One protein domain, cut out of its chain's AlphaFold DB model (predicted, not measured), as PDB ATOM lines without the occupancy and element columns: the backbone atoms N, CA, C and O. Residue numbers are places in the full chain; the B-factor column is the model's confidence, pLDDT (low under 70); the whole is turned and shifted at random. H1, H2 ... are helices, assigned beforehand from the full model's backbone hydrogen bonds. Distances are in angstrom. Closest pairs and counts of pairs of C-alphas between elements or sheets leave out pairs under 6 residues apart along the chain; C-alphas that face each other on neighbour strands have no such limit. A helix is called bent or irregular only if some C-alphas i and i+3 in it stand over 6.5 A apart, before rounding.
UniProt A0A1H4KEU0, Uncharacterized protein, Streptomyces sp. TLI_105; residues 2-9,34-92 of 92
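AT A GLANCE: This is residues 2 to 9 and 34 to 92 of the 92 residues of an uncharacterized protein of Streptomyces sp. TLI_105 (UniProt A0A1H4KEU0). A long bent helix, H1, makes the longest part of the model; residues 34 to 45 stick out as a free arm, and its far arm, H1b, joins a small body with two shorter helices. There H3 bridges the other two, packing on H2 with its first residues and on H1b with its last ones. The printed part has 67 residues, with three named helices in the order H1, H2, H3 and no named strand: all helix. The whole is loose, with a radius of gyration of the C-alphas of 13.9 A and spans of 39 by 29 by 17 A.

HOW THE PARTS SIT: H1, residues 34 to 61, was assigned as one helix by its hydrogen bonds but is bent, with C-alphas 50 and 53 6.8 A apart. Its arms H1a, residues 34 to 50, and H1b, residues 53 to 61, stand at a shallow tilt of 33 degrees, only just short of steep. A tight link of 4 residues leads to H2, residues 66 to 73, which is only just apart from H1b, at 8.1 A between the closest C-alphas. H3, residues 77 to 88, touches H2 with residues 77 to 81 alone, about perpendicular at 82 degrees; the closest C-alphas are those of Ala 70 and Glu 77, 4.9 A. With residues 84 to 88 alone H3 touches H1b, opposite ways at a steep tilt of 58 degrees; the closest C-alphas, of Pro 53 and Tyr 87, are 4.6 A apart. In H1a, H1b, H2 and H3 every O i to N i+4 pair is within hydrogen-bond range.

IN THESE COORDINATES: H1a measures 24.7 A from C-alpha 34 at (50.268, 11.516, -57.883) to C-alpha 50, and H1b 11.8 A. H2 measures 10.4 A, and H3 16.4 A, ending at C-alpha 88 at (21.485, 3.505, -52.911).

THE WHOLE: Residues 10 to 33 are not printed; C-alphas 9 and 34 are 32.0 A apart across the cut. The C-alphas of Pro 34 and Glu 63, the two farthest apart, are 41.7 A apart. Confidence is under 70 at residues 2 to 7 and 92.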
ATOM      1  N   ASP A   2      39.041  -6.521 -32.570       52.56
ATOM      2  CA  ASP A   2      37.600  -6.575 -32.287       52.56
ATOM      3  C   ASP A   2      36.996  -7.884 -32.809       52.56
ATOM      4  O   ASP A   2      37.219  -8.244 -33.965       52.56
ATOM      5  N   GLU A   3      36.200  -8.575 -31.984       54.34
ATOM      6  CA  GLU A   3      35.498  -9.825 -32.337       54.34
ATOM      7  C   GLU A   3      34.651  -9.698 -33.618       54.34
ATOM      8  O   GLU A   3      34.413 -10.684 -34.313       54.34
ATOM      9  N   VAL A   4      34.244  -8.474 -33.961       53.12
ATOM     10  CA  VAL A   4      33.463  -8.129 -35.154       53.12
ATOM     11  C   VAL A   4      34.261  -8.325 -36.452       53.12
ATOM     12  O   VAL A   4      33.703  -8.775 -37.447       53.12
ATOM     13  N   ALA A   5      35.573  -8.063 -36.455       54.28
ATOM     14  CA  ALA A   5      36.403  -8.228 -37.653       54.28
ATOM     15  C   ALA A   5      36.624  -9.708 -38.018       54.28
ATOM     16  O   ALA A   5      36.775 -10.041 -39.188       54.28
ATOM     17  N   ALA A   6      36.602 -10.603 -37.025       57.97
ATOM     18  CA  ALA A   6      36.808 -12.037 -37.226       57.97
ATOM     19  C   ALA A   6      35.615 -12.744 -37.897       57.97
ATOM     20  O   ALA A   6      35.760 -13.870 -38.367       57.97
ATOM     21  N   ARG A   7      34.441 -12.101 -37.932       61.56
ATOM     22  CA  ARG A   7      33.207 -12.643 -38.528       61.56
ATOM     23  C   ARG A   7      32.828 -11.996 -39.858       61.56
ATOM     24  O   ARG A   7      31.824 -12.376 -40.458       61.56
ATOM     25  N   ALA A   8      33.638 -11.046 -40.317       80.94
ATOM     26  CA  ALA A   8      33.472 -10.449 -41.626       80.94
ATOM     27  C   ALA A   8      33.611 -11.512 -42.720       80.94
ATOM     28  O   ALA A   8      34.404 -12.453 -42.615       80.94
ATOM     29  N   VAL A   9      32.847 -11.343 -43.796       85.44
ATOM     30  CA  VAL A   9      32.980 -12.156 -44.999       85.44
ATOM     31  C   VAL A   9      34.409 -12.018 -45.497       85.44
ATOM     32  O   VAL A   9      34.886 -10.923 -45.797       85.44
ATOM     33  N   PRO A  34      51.517  11.417 -58.650       97.25
ATOM     34  CA  PRO A  34      50.268  11.516 -57.883       97.25
ATOM     35  C   PRO A  34      49.004  11.631 -58.756       97.25
ATOM     36  O   PRO A  34      47.931  11.167 -58.366       97.25
ATOM     37  N   LEU A  35      49.107  12.204 -59.962       98.31
ATOM     38  CA  LEU A  35      47.977  12.284 -60.898       98.31
ATOM     39  C   LEU A  35      47.571  10.911 -61.455       98.31
ATOM     40  O   LEU A  35      46.387  10.689 -61.709       98.31
ATOM     41  N   VAL A  36      48.517   9.978 -61.607       97.81
ATOM     42  CA  VAL A  36      48.218   8.596 -62.016       97.81
ATOM     43  C   VAL A  36      47.422   7.887 -60.924       97.81
ATOM     44  O   VAL A  36      46.445   7.201 -61.223       97.81
ATOM     45  N   VAL A  37      47.772   8.114 -59.657       98.19
ATOM     46  CA  VAL A  37      47.033   7.554 -58.516       98.19
ATOM     47  C   VAL A  37      45.611   8.110 -58.442       98.19
ATOM     48  O   VAL A  37      44.674   7.338 -58.257       98.19
ATOM     49  N   LEU A  38      45.412   9.414 -58.671       98.31
ATOM     50  CA  LEU A  38      44.063   9.992 -58.749       98.31
ATOM     51  C   LEU A  38      43.250   9.416 -59.913       98.31
ATOM     52  O   LEU A  38      42.062   9.143 -59.754       98.31
ATOM     53  N   LYS A  39      43.878   9.184 -61.073       97.75
ATOM     54  CA  LYS A  39      43.205   8.521 -62.196       97.75
ATOM     55  C   LYS A  39      42.774   7.103 -61.819       97.75
ATOM     56  O   LYS A  39      41.625   6.750 -62.064       97.75
ATOM     57  N   ALA A  40      43.647   6.323 -61.182       97.62
ATOM     58  CA  ALA A  40      43.315   4.982 -60.707       97.62
ATOM     59  C   ALA A  40      42.201   4.990 -59.645       97.62
ATOM     60  O   ALA A  40      41.313   4.141 -59.691       97.62
ATOM     61  N   ALA A  41      42.204   5.966 -58.731       96.88
ATOM     62  CA  ALA A  41      41.129   6.146 -57.758       96.88
ATOM     63  C   ALA A  41      39.778   6.387 -58.449       96.88
ATOM     64  O   ALA A  41      38.804   5.726 -58.110       96.88
ATOM     65  N   GLY A  42      39.737   7.238 -59.478       97.44
ATOM     66  CA  GLY A  42      38.523   7.463 -60.267       97.44
ATOM     67  C   GLY A  42      38.013   6.204 -60.985       97.44
ATOM     68  O   GLY A  42      36.808   5.972 -61.041       97.44
ATOM     69  N   GLU A  43      38.905   5.347 -61.493       97.38
ATOM     70  CA  GLU A  43      38.504   4.052 -62.073       97.38
ATOM     71  C   GLU A  43      37.929   3.100 -61.008       97.38
ATOM     72  O   GLU A  43      36.932   2.418 -61.248       97.38
ATOM     73  N   LEU A  44      38.511   3.074 -59.804       96.31
ATOM     74  CA  LEU A  44      37.979   2.299 -58.677       96.31
ATOM     75  C   LEU A  44      36.609   2.813 -58.226       96.31
ATOM     76  O   LEU A  44      35.708   2.016 -57.967       96.31
ATOM     77  N   GLU A  45      36.430   4.131 -58.166       95.25
ATOM     78  CA  GLU A  45      35.142   4.764 -57.883       95.25
ATOM     79  C   GLU A  45      34.095   4.391 -58.938       95.25
ATOM     80  O   GLU A  45      32.970   4.056 -58.575       95.25
ATOM     81  N   ALA A  46      34.462   4.356 -60.223       95.25
ATOM     82  CA  ALA A  46      33.568   3.924 -61.298       95.25
ATOM     83  C   ALA A  46      33.160   2.445 -61.165       95.25
ATOM     84  O   ALA A  46      31.987   2.104 -61.341       95.25
ATOM     85  N   ILE A  47      34.092   1.563 -60.784       95.25
ATOM     86  CA  ILE A  47      33.775   0.161 -60.477       95.25
ATOM     87  C   ILE A  47      32.771   0.099 -59.322       95.25
ATOM     88  O   ILE A  47      31.719  -0.526 -59.464       95.25
ATOM     89  N   VAL A  48      33.043   0.801 -58.218       94.38
ATOM     90  CA  VAL A  48      32.143   0.873 -57.057       94.38
ATOM     91  C   VAL A  48      30.768   1.423 -57.446       94.38
ATOM     92  O   VAL A  48      29.759   0.905 -56.968       94.38
ATOM     93  N   ALA A  49      30.710   2.412 -58.337       94.25
ATOM     94  CA  ALA A  49      29.466   2.969 -58.853       94.25
ATOM     95  C   ALA A  49      28.649   1.983 -59.681       94.25
ATOM     96  O   ALA A  49      27.424   1.973 -59.590       94.25
ATOM     97  N   SER A  50      29.312   1.102 -60.423       92.62
ATOM     98  CA  SER A  50      28.623   0.074 -61.201       92.62
ATOM     99  C   SER A  50      28.133  -1.104 -60.348       92.62
ATOM    100  O   SER A  50      27.017  -1.587 -60.544       92.62
ATOM    101  N   THR A  51      28.928  -1.571 -59.379       94.19
ATOM    102  CA  THR A  51      28.639  -2.817 -58.645       94.19
ATOM    103  C   THR A  51      27.994  -2.591 -57.279       94.19
ATOM    104  O   THR A  51      27.209  -3.423 -56.826       94.19
ATOM    105  N   GLY A  52      28.309  -1.481 -56.610       94.62
ATOM    106  CA  GLY A  52      27.837  -1.152 -55.263       94.62
ATOM    107  C   GLY A  52      26.313  -1.029 -55.162       94.62
ATOM    108  O   GLY A  52      25.719  -1.750 -54.356       94.62
ATOM    109  N   PRO A  53      25.652  -0.197 -55.995       95.81
ATOM    110  CA  PRO A  53      24.194  -0.067 -55.989       95.81
ATOM    111  C   PRO A  53      23.473  -1.389 -56.265       95.81
ATOM    112  O   PRO A  53      22.438  -1.665 -55.663       95.81
ATOM    113  N   LEU A  54      24.026  -2.231 -57.147       94.94
ATOM    114  CA  LEU A  54      23.461  -3.544 -57.457       94.94
ATOM    115  C   LEU A  54      23.532  -4.483 -56.246       94.94
ATOM    116  O   LEU A  54      22.531  -5.096 -55.886       94.94
ATOM    117  N   ALA A  55      24.693  -4.571 -55.589       94.69
ATOM    118  CA  ALA A  55      24.856  -5.388 -54.389       94.69
ATOM    119  C   ALA A  55      23.954  -4.905 -53.238       94.69
ATOM    120  O   ALA A  55      23.307  -5.721 -52.585       94.69
ATOM    121  N   ALA A  56      23.864  -3.589 -53.020       95.19
ATOM    122  CA  ALA A  56      22.975  -3.011 -52.013       95.19
ATOM    123  C   ALA A  56      21.498  -3.310 -52.310       95.19
ATOM    124  O   ALA A  56      20.762  -3.689 -51.403       95.19
ATOM    125  N   ALA A  57      21.081  -3.229 -53.579       94.06
ATOM    126  CA  ALA A  57      19.723  -3.577 -53.985       94.06
ATOM    127  C   ALA A  57      19.380  -5.048 -53.698       94.06
ATOM    128  O   ALA A  57      18.269  -5.315 -53.247       94.06
ATOM    129  N   TYR A  58      20.314  -5.989 -53.896       95.19
ATOM    130  CA  TYR A  58      20.106  -7.391 -53.507       95.19
ATOM    131  C   TYR A  58      19.999  -7.561 -51.989       95.19
ATOM    132  O   TYR A  58      19.088  -8.228 -51.521       95.19
ATOM    133  N   VAL A  59      20.864  -6.905 -51.206       95.06
ATOM    134  CA  VAL A  59      20.791  -6.949 -49.732       95.06
ATOM    135  C   VAL A  59      19.437  -6.448 -49.220       95.06
ATOM    136  O   VAL A  59      18.849  -7.075 -48.338       95.06
ATOM    137  N   THR A  60      18.941  -5.338 -49.774       91.31
ATOM    138  CA  THR A  60      17.642  -4.760 -49.410       91.31
ATOM    139  C   THR A  60      16.479  -5.617 -49.924       91.31
ATOM    140  O   THR A  60      15.525  -5.843 -49.184       91.31
ATOM    141  N   GLY A  61      16.554  -6.117 -51.162       93.94
ATOM    142  CA  GLY A  61      15.509  -6.932 -51.790       93.94
ATOM    143  C   GLY A  61      15.346  -8.324 -51.177       93.94
ATOM    144  O   GLY A  61      14.220  -8.799 -51.062       93.94
ATOM    145  N   ASP A  62      16.440  -8.936 -50.722       95.81
ATOM    146  CA  ASP A  62      16.445 -10.224 -50.013       95.81
ATOM    147  C   ASP A  62      16.132 -10.070 -48.509       95.81
ATOM    148  O   ASP A  62      16.233 -11.034 -47.748       95.81
ATOM    149  N   GLU A  63      15.795  -8.853 -48.063       94.19
ATOM    150  CA  GLU A  63      15.464  -8.510 -46.675       94.19
ATOM    151  C   GLU A  63      16.527  -8.981 -45.659       94.19
ATOM    152  O   GLU A  63      16.212  -9.385 -44.534       94.19
ATOM    153  N   ILE A  64      17.815  -8.927 -46.031       95.50
ATOM    154  CA  ILE A  64      18.896  -9.394 -45.156       95.50
ATOM    155  C   ILE A  64      18.917  -8.534 -43.878       95.50
ATOM    156  O   ILE A  64      19.094  -7.314 -43.957       95.50
ATOM    157  N   PRO A  65      18.807  -9.129 -42.672       96.00
ATOM    158  CA  PRO A  65      18.766  -8.359 -41.434       96.00
ATOM    159  C   PRO A  65      20.041  -7.538 -41.208       96.00
ATOM    160  O   PRO A  65      21.155  -8.046 -41.348       96.00
ATOM    161  N   MET A  66      19.897  -6.287 -40.760       95.31
ATOM    162  CA  MET A  66      21.041  -5.393 -40.514       95.31
ATOM    163  C   MET A  66      22.112  -5.914 -39.555       95.31
ATOM    164  O   MET A  66      23.282  -5.678 -39.855       95.31
ATOM    165  N   PRO A  67      21.794  -6.660 -38.479       95.00
ATOM    166  CA  PRO A  67      22.830  -7.299 -37.670       95.00
ATOM    167  C   PRO A  67      23.733  -8.229 -38.495       95.00
ATOM    168  O   PRO A  67      24.949  -8.210 -38.331       95.00
ATOM    169  N   ARG A  68      23.156  -8.984 -39.442       94.19
ATOM    170  CA  ARG A  68      23.901  -9.890 -40.328       94.19
ATOM    171  C   ARG A  68      24.734  -9.130 -41.353       94.19
ATOM    172  O   ARG A  68      25.856  -9.533 -41.627       94.19
ATOM    173  N   VAL A  69      24.213  -8.035 -41.908       94.81
ATOM    174  CA  VAL A  69      24.992  -7.171 -42.814       94.81
ATOM    175  C   VAL A  69      26.175  -6.546 -42.076       94.81
ATOM    176  O   VAL A  69      27.285  -6.530 -42.592       94.81
ATOM    177  N   ALA A  70      25.955  -6.063 -40.856       93.94
ATOM    178  CA  ALA A  70      26.997  -5.484 -40.019       93.94
ATOM    179  C   ALA A  70      28.100  -6.502 -39.696       93.94
ATOM    180  O   ALA A  70      29.274  -6.213 -39.922       93.94
ATOM    181  N   GLU A  71      27.718  -7.706 -39.262       93.31
ATOM    182  CA  GLU A  71      28.641  -8.816 -39.016       93.31
ATOM    183  C   GLU A  71      29.423  -9.186 -40.284       93.31
ATOM    184  O   GLU A  71      30.651  -9.198 -40.261       93.31
ATOM    185  N   ALA A  72      28.730  -9.372 -41.412       93.38
ATOM    186  CA  ALA A  72      29.340  -9.718 -42.694       93.38
ATOM    187  C   ALA A  72      30.326  -8.655 -43.203       93.38
ATOM    188  O   ALA A  72      31.323  -8.998 -43.831       93.38
ATOM    189  N   LEU A  73      30.073  -7.373 -42.942       92.44
ATOM    190  CA  LEU A  73      30.967  -6.285 -43.343       92.44
ATOM    191  C   LEU A  73      32.042  -5.963 -42.296       92.44
ATOM    192  O   LEU A  73      32.878  -5.094 -42.545       92.44
ATOM    193  N   GLY A  74      32.025  -6.613 -41.127       93.06
ATOM    194  CA  GLY A  74      32.916  -6.276 -40.017       93.06
ATOM    195  C   GLY A  74      32.689  -4.856 -39.483       93.06
ATOM    196  O   GLY A  74      33.636  -4.177 -39.090       93.06
ATOM    197  N   MET A  75      31.445  -4.372 -39.514       93.00
ATOM    198  CA  MET A  75      31.053  -3.007 -39.153       93.00
ATOM    199  C   MET A  75      30.036  -2.997 -38.007       93.00
ATOM    200  O   MET A  75      29.404  -3.999 -37.692       93.00
ATOM    201  N   THR A  76      29.810  -1.826 -37.407       93.81
ATOM    202  CA  THR A  76      28.610  -1.611 -36.580       93.81
ATOM    203  C   THR A  76      27.367  -1.517 -37.467       93.81
ATOM    204  O   THR A  76      27.455  -1.066 -38.610       93.81
ATOM    205  N   GLU A  77      26.181  -1.842 -36.943       95.19
ATOM    206  CA  GLU A  77      24.924  -1.695 -37.699       95.19
ATOM    207  C   GLU A  77      24.705  -0.280 -38.237       95.19
ATOM    208  O   GLU A  77      24.219  -0.102 -39.352       95.19
ATOM    209  N   LYS A  78      25.082   0.743 -37.463       95.94
ATOM    210  CA  LYS A  78      24.986   2.137 -37.904       95.94
ATOM    211  C   LYS A  78      25.871   2.394 -39.128       95.94
ATOM    212  O   LYS A  78      25.420   3.027 -40.080       95.94
ATOM    213  N   ALA A  79      27.109   1.898 -39.111       95.62
ATOM    214  CA  ALA A  79      28.034   2.039 -40.231       95.62
ATOM    215  C   ALA A  79      27.577   1.235 -41.460       95.62
ATOM    216  O   ALA A  79      27.619   1.758 -42.570       95.62
ATOM    217  N   ALA A  80      27.055   0.020 -41.260       95.62
ATOM    218  CA  ALA A  80      26.494  -0.798 -42.331       95.62
ATOM    219  C   ALA A  80      25.286  -0.122 -43.004       95.62
ATOM    220  O   ALA A  80      25.260  -0.002 -44.227       95.62
ATOM    221  N   ARG A  81      24.338   0.425 -42.225       95.44
ATOM    222  CA  ARG A  81      23.200   1.198 -42.764       95.44
ATOM    223  C   ARG A  81      23.664   2.414 -43.559       95.44
ATOM    224  O   ARG A  81      23.175   2.648 -44.657       95.44
ATOM    225  N   SER A  82      24.635   3.164 -43.033       96.19
ATOM    226  CA  SER A  82      25.207   4.305 -43.754       96.19
ATOM    227  C   SER A  82      25.878   3.884 -45.063       96.19
ATOM    228  O   SER A  82      25.822   4.631 -46.036       96.19
ATOM    229  N   ARG A  83      26.516   2.707 -45.095       95.12
ATOM    230  CA  ARG A  83      27.168   2.171 -46.293       95.12
ATOM    231  C   ARG A  83      26.158   1.735 -47.352       95.12
ATOM    232  O   ARG A  83      26.364   2.047 -48.518       95.12
ATOM    233  N   LEU A  84      25.081   1.056 -46.958       95.38
ATOM    234  CA  LEU A  84      24.004   0.692 -47.882       95.38
ATOM    235  C   LEU A  84      23.335   1.937 -48.467       95.38
ATOM    236  O   LEU A  84      23.245   2.051 -49.683       95.38
ATOM    237  N   ALA A  85      22.987   2.915 -47.623       94.06
ATOM    238  CA  ALA A  85      22.396   4.171 -48.081       94.06
ATOM    239  C   ALA A  85      23.313   4.905 -49.076       94.06
ATOM    240  O   ALA A  85      22.853   5.419 -50.089       94.06
ATOM    241  N   TYR A  86      24.628   4.915 -48.832       94.69
ATOM    242  CA  TYR A  86      25.592   5.478 -49.781       94.69
ATOM    243  C   TYR A  86      25.503   4.820 -51.167       94.69
ATOM    244  O   TYR A  86      25.478   5.529 -52.168       94.69
ATOM    245  N   TYR A  87      25.405   3.489 -51.234       95.00
ATOM    246  CA  TYR A  87      25.249   2.778 -52.506       95.00
ATOM    247  C   TYR A  87      23.880   2.997 -53.158       95.00
ATOM    248  O   TYR A  87      23.797   3.026 -54.381       95.00
ATOM    249  N   GLU A  88      22.816   3.183 -52.379       88.50
ATOM    250  CA  GLU A  88      21.485   3.505 -52.911       88.50
ATOM    251  C   GLU A  88      21.437   4.891 -53.573       88.50
ATOM    252  O   GLU A  88      20.736   5.071 -54.568       88.50
ATOM    253  N   PHE A  89      22.199   5.857 -53.050       87.94
ATOM    254  CA  PHE A  89      22.243   7.236 -53.552       87.94
ATOM    255  C   PHE A  89      23.427   7.538 -54.475       87.94
ATOM    256  O   PHE A  89      23.609   8.692 -54.872       87.94
ATOM    257  N   LEU A  90      24.236   6.537 -54.827       87.38
ATOM    258  CA  LEU A  90      25.317   6.743 -55.782       87.38
ATOM    259  C   LEU A  90      24.729   7.052 -57.172       87.38
ATOM    260  O   LEU A  90      23.837   6.324 -57.618       87.38
ATOM    261  N   PRO A  91      25.188   8.109 -57.871       71.00
ATOM    262  CA  PRO A  91      24.710   8.396 -59.217       71.00
ATOM    263  C   PRO A  91      25.025   7.220 -60.150       71.00
ATOM    264  O   PRO A  91      26.149   6.716 -60.156       71.00
ATOM    265  N   ARG A  92      24.001   6.775 -60.887       60.53
ATOM    266  CA  ARG A  92      24.092   5.715 -61.899       60.53
ATOM    267  C   ARG A  92      24.605   6.245 -63.228       60.53
ATOM    268  O   ARG A  92      24.231   7.389 -63.573       60.53
TER     269      ARG A  92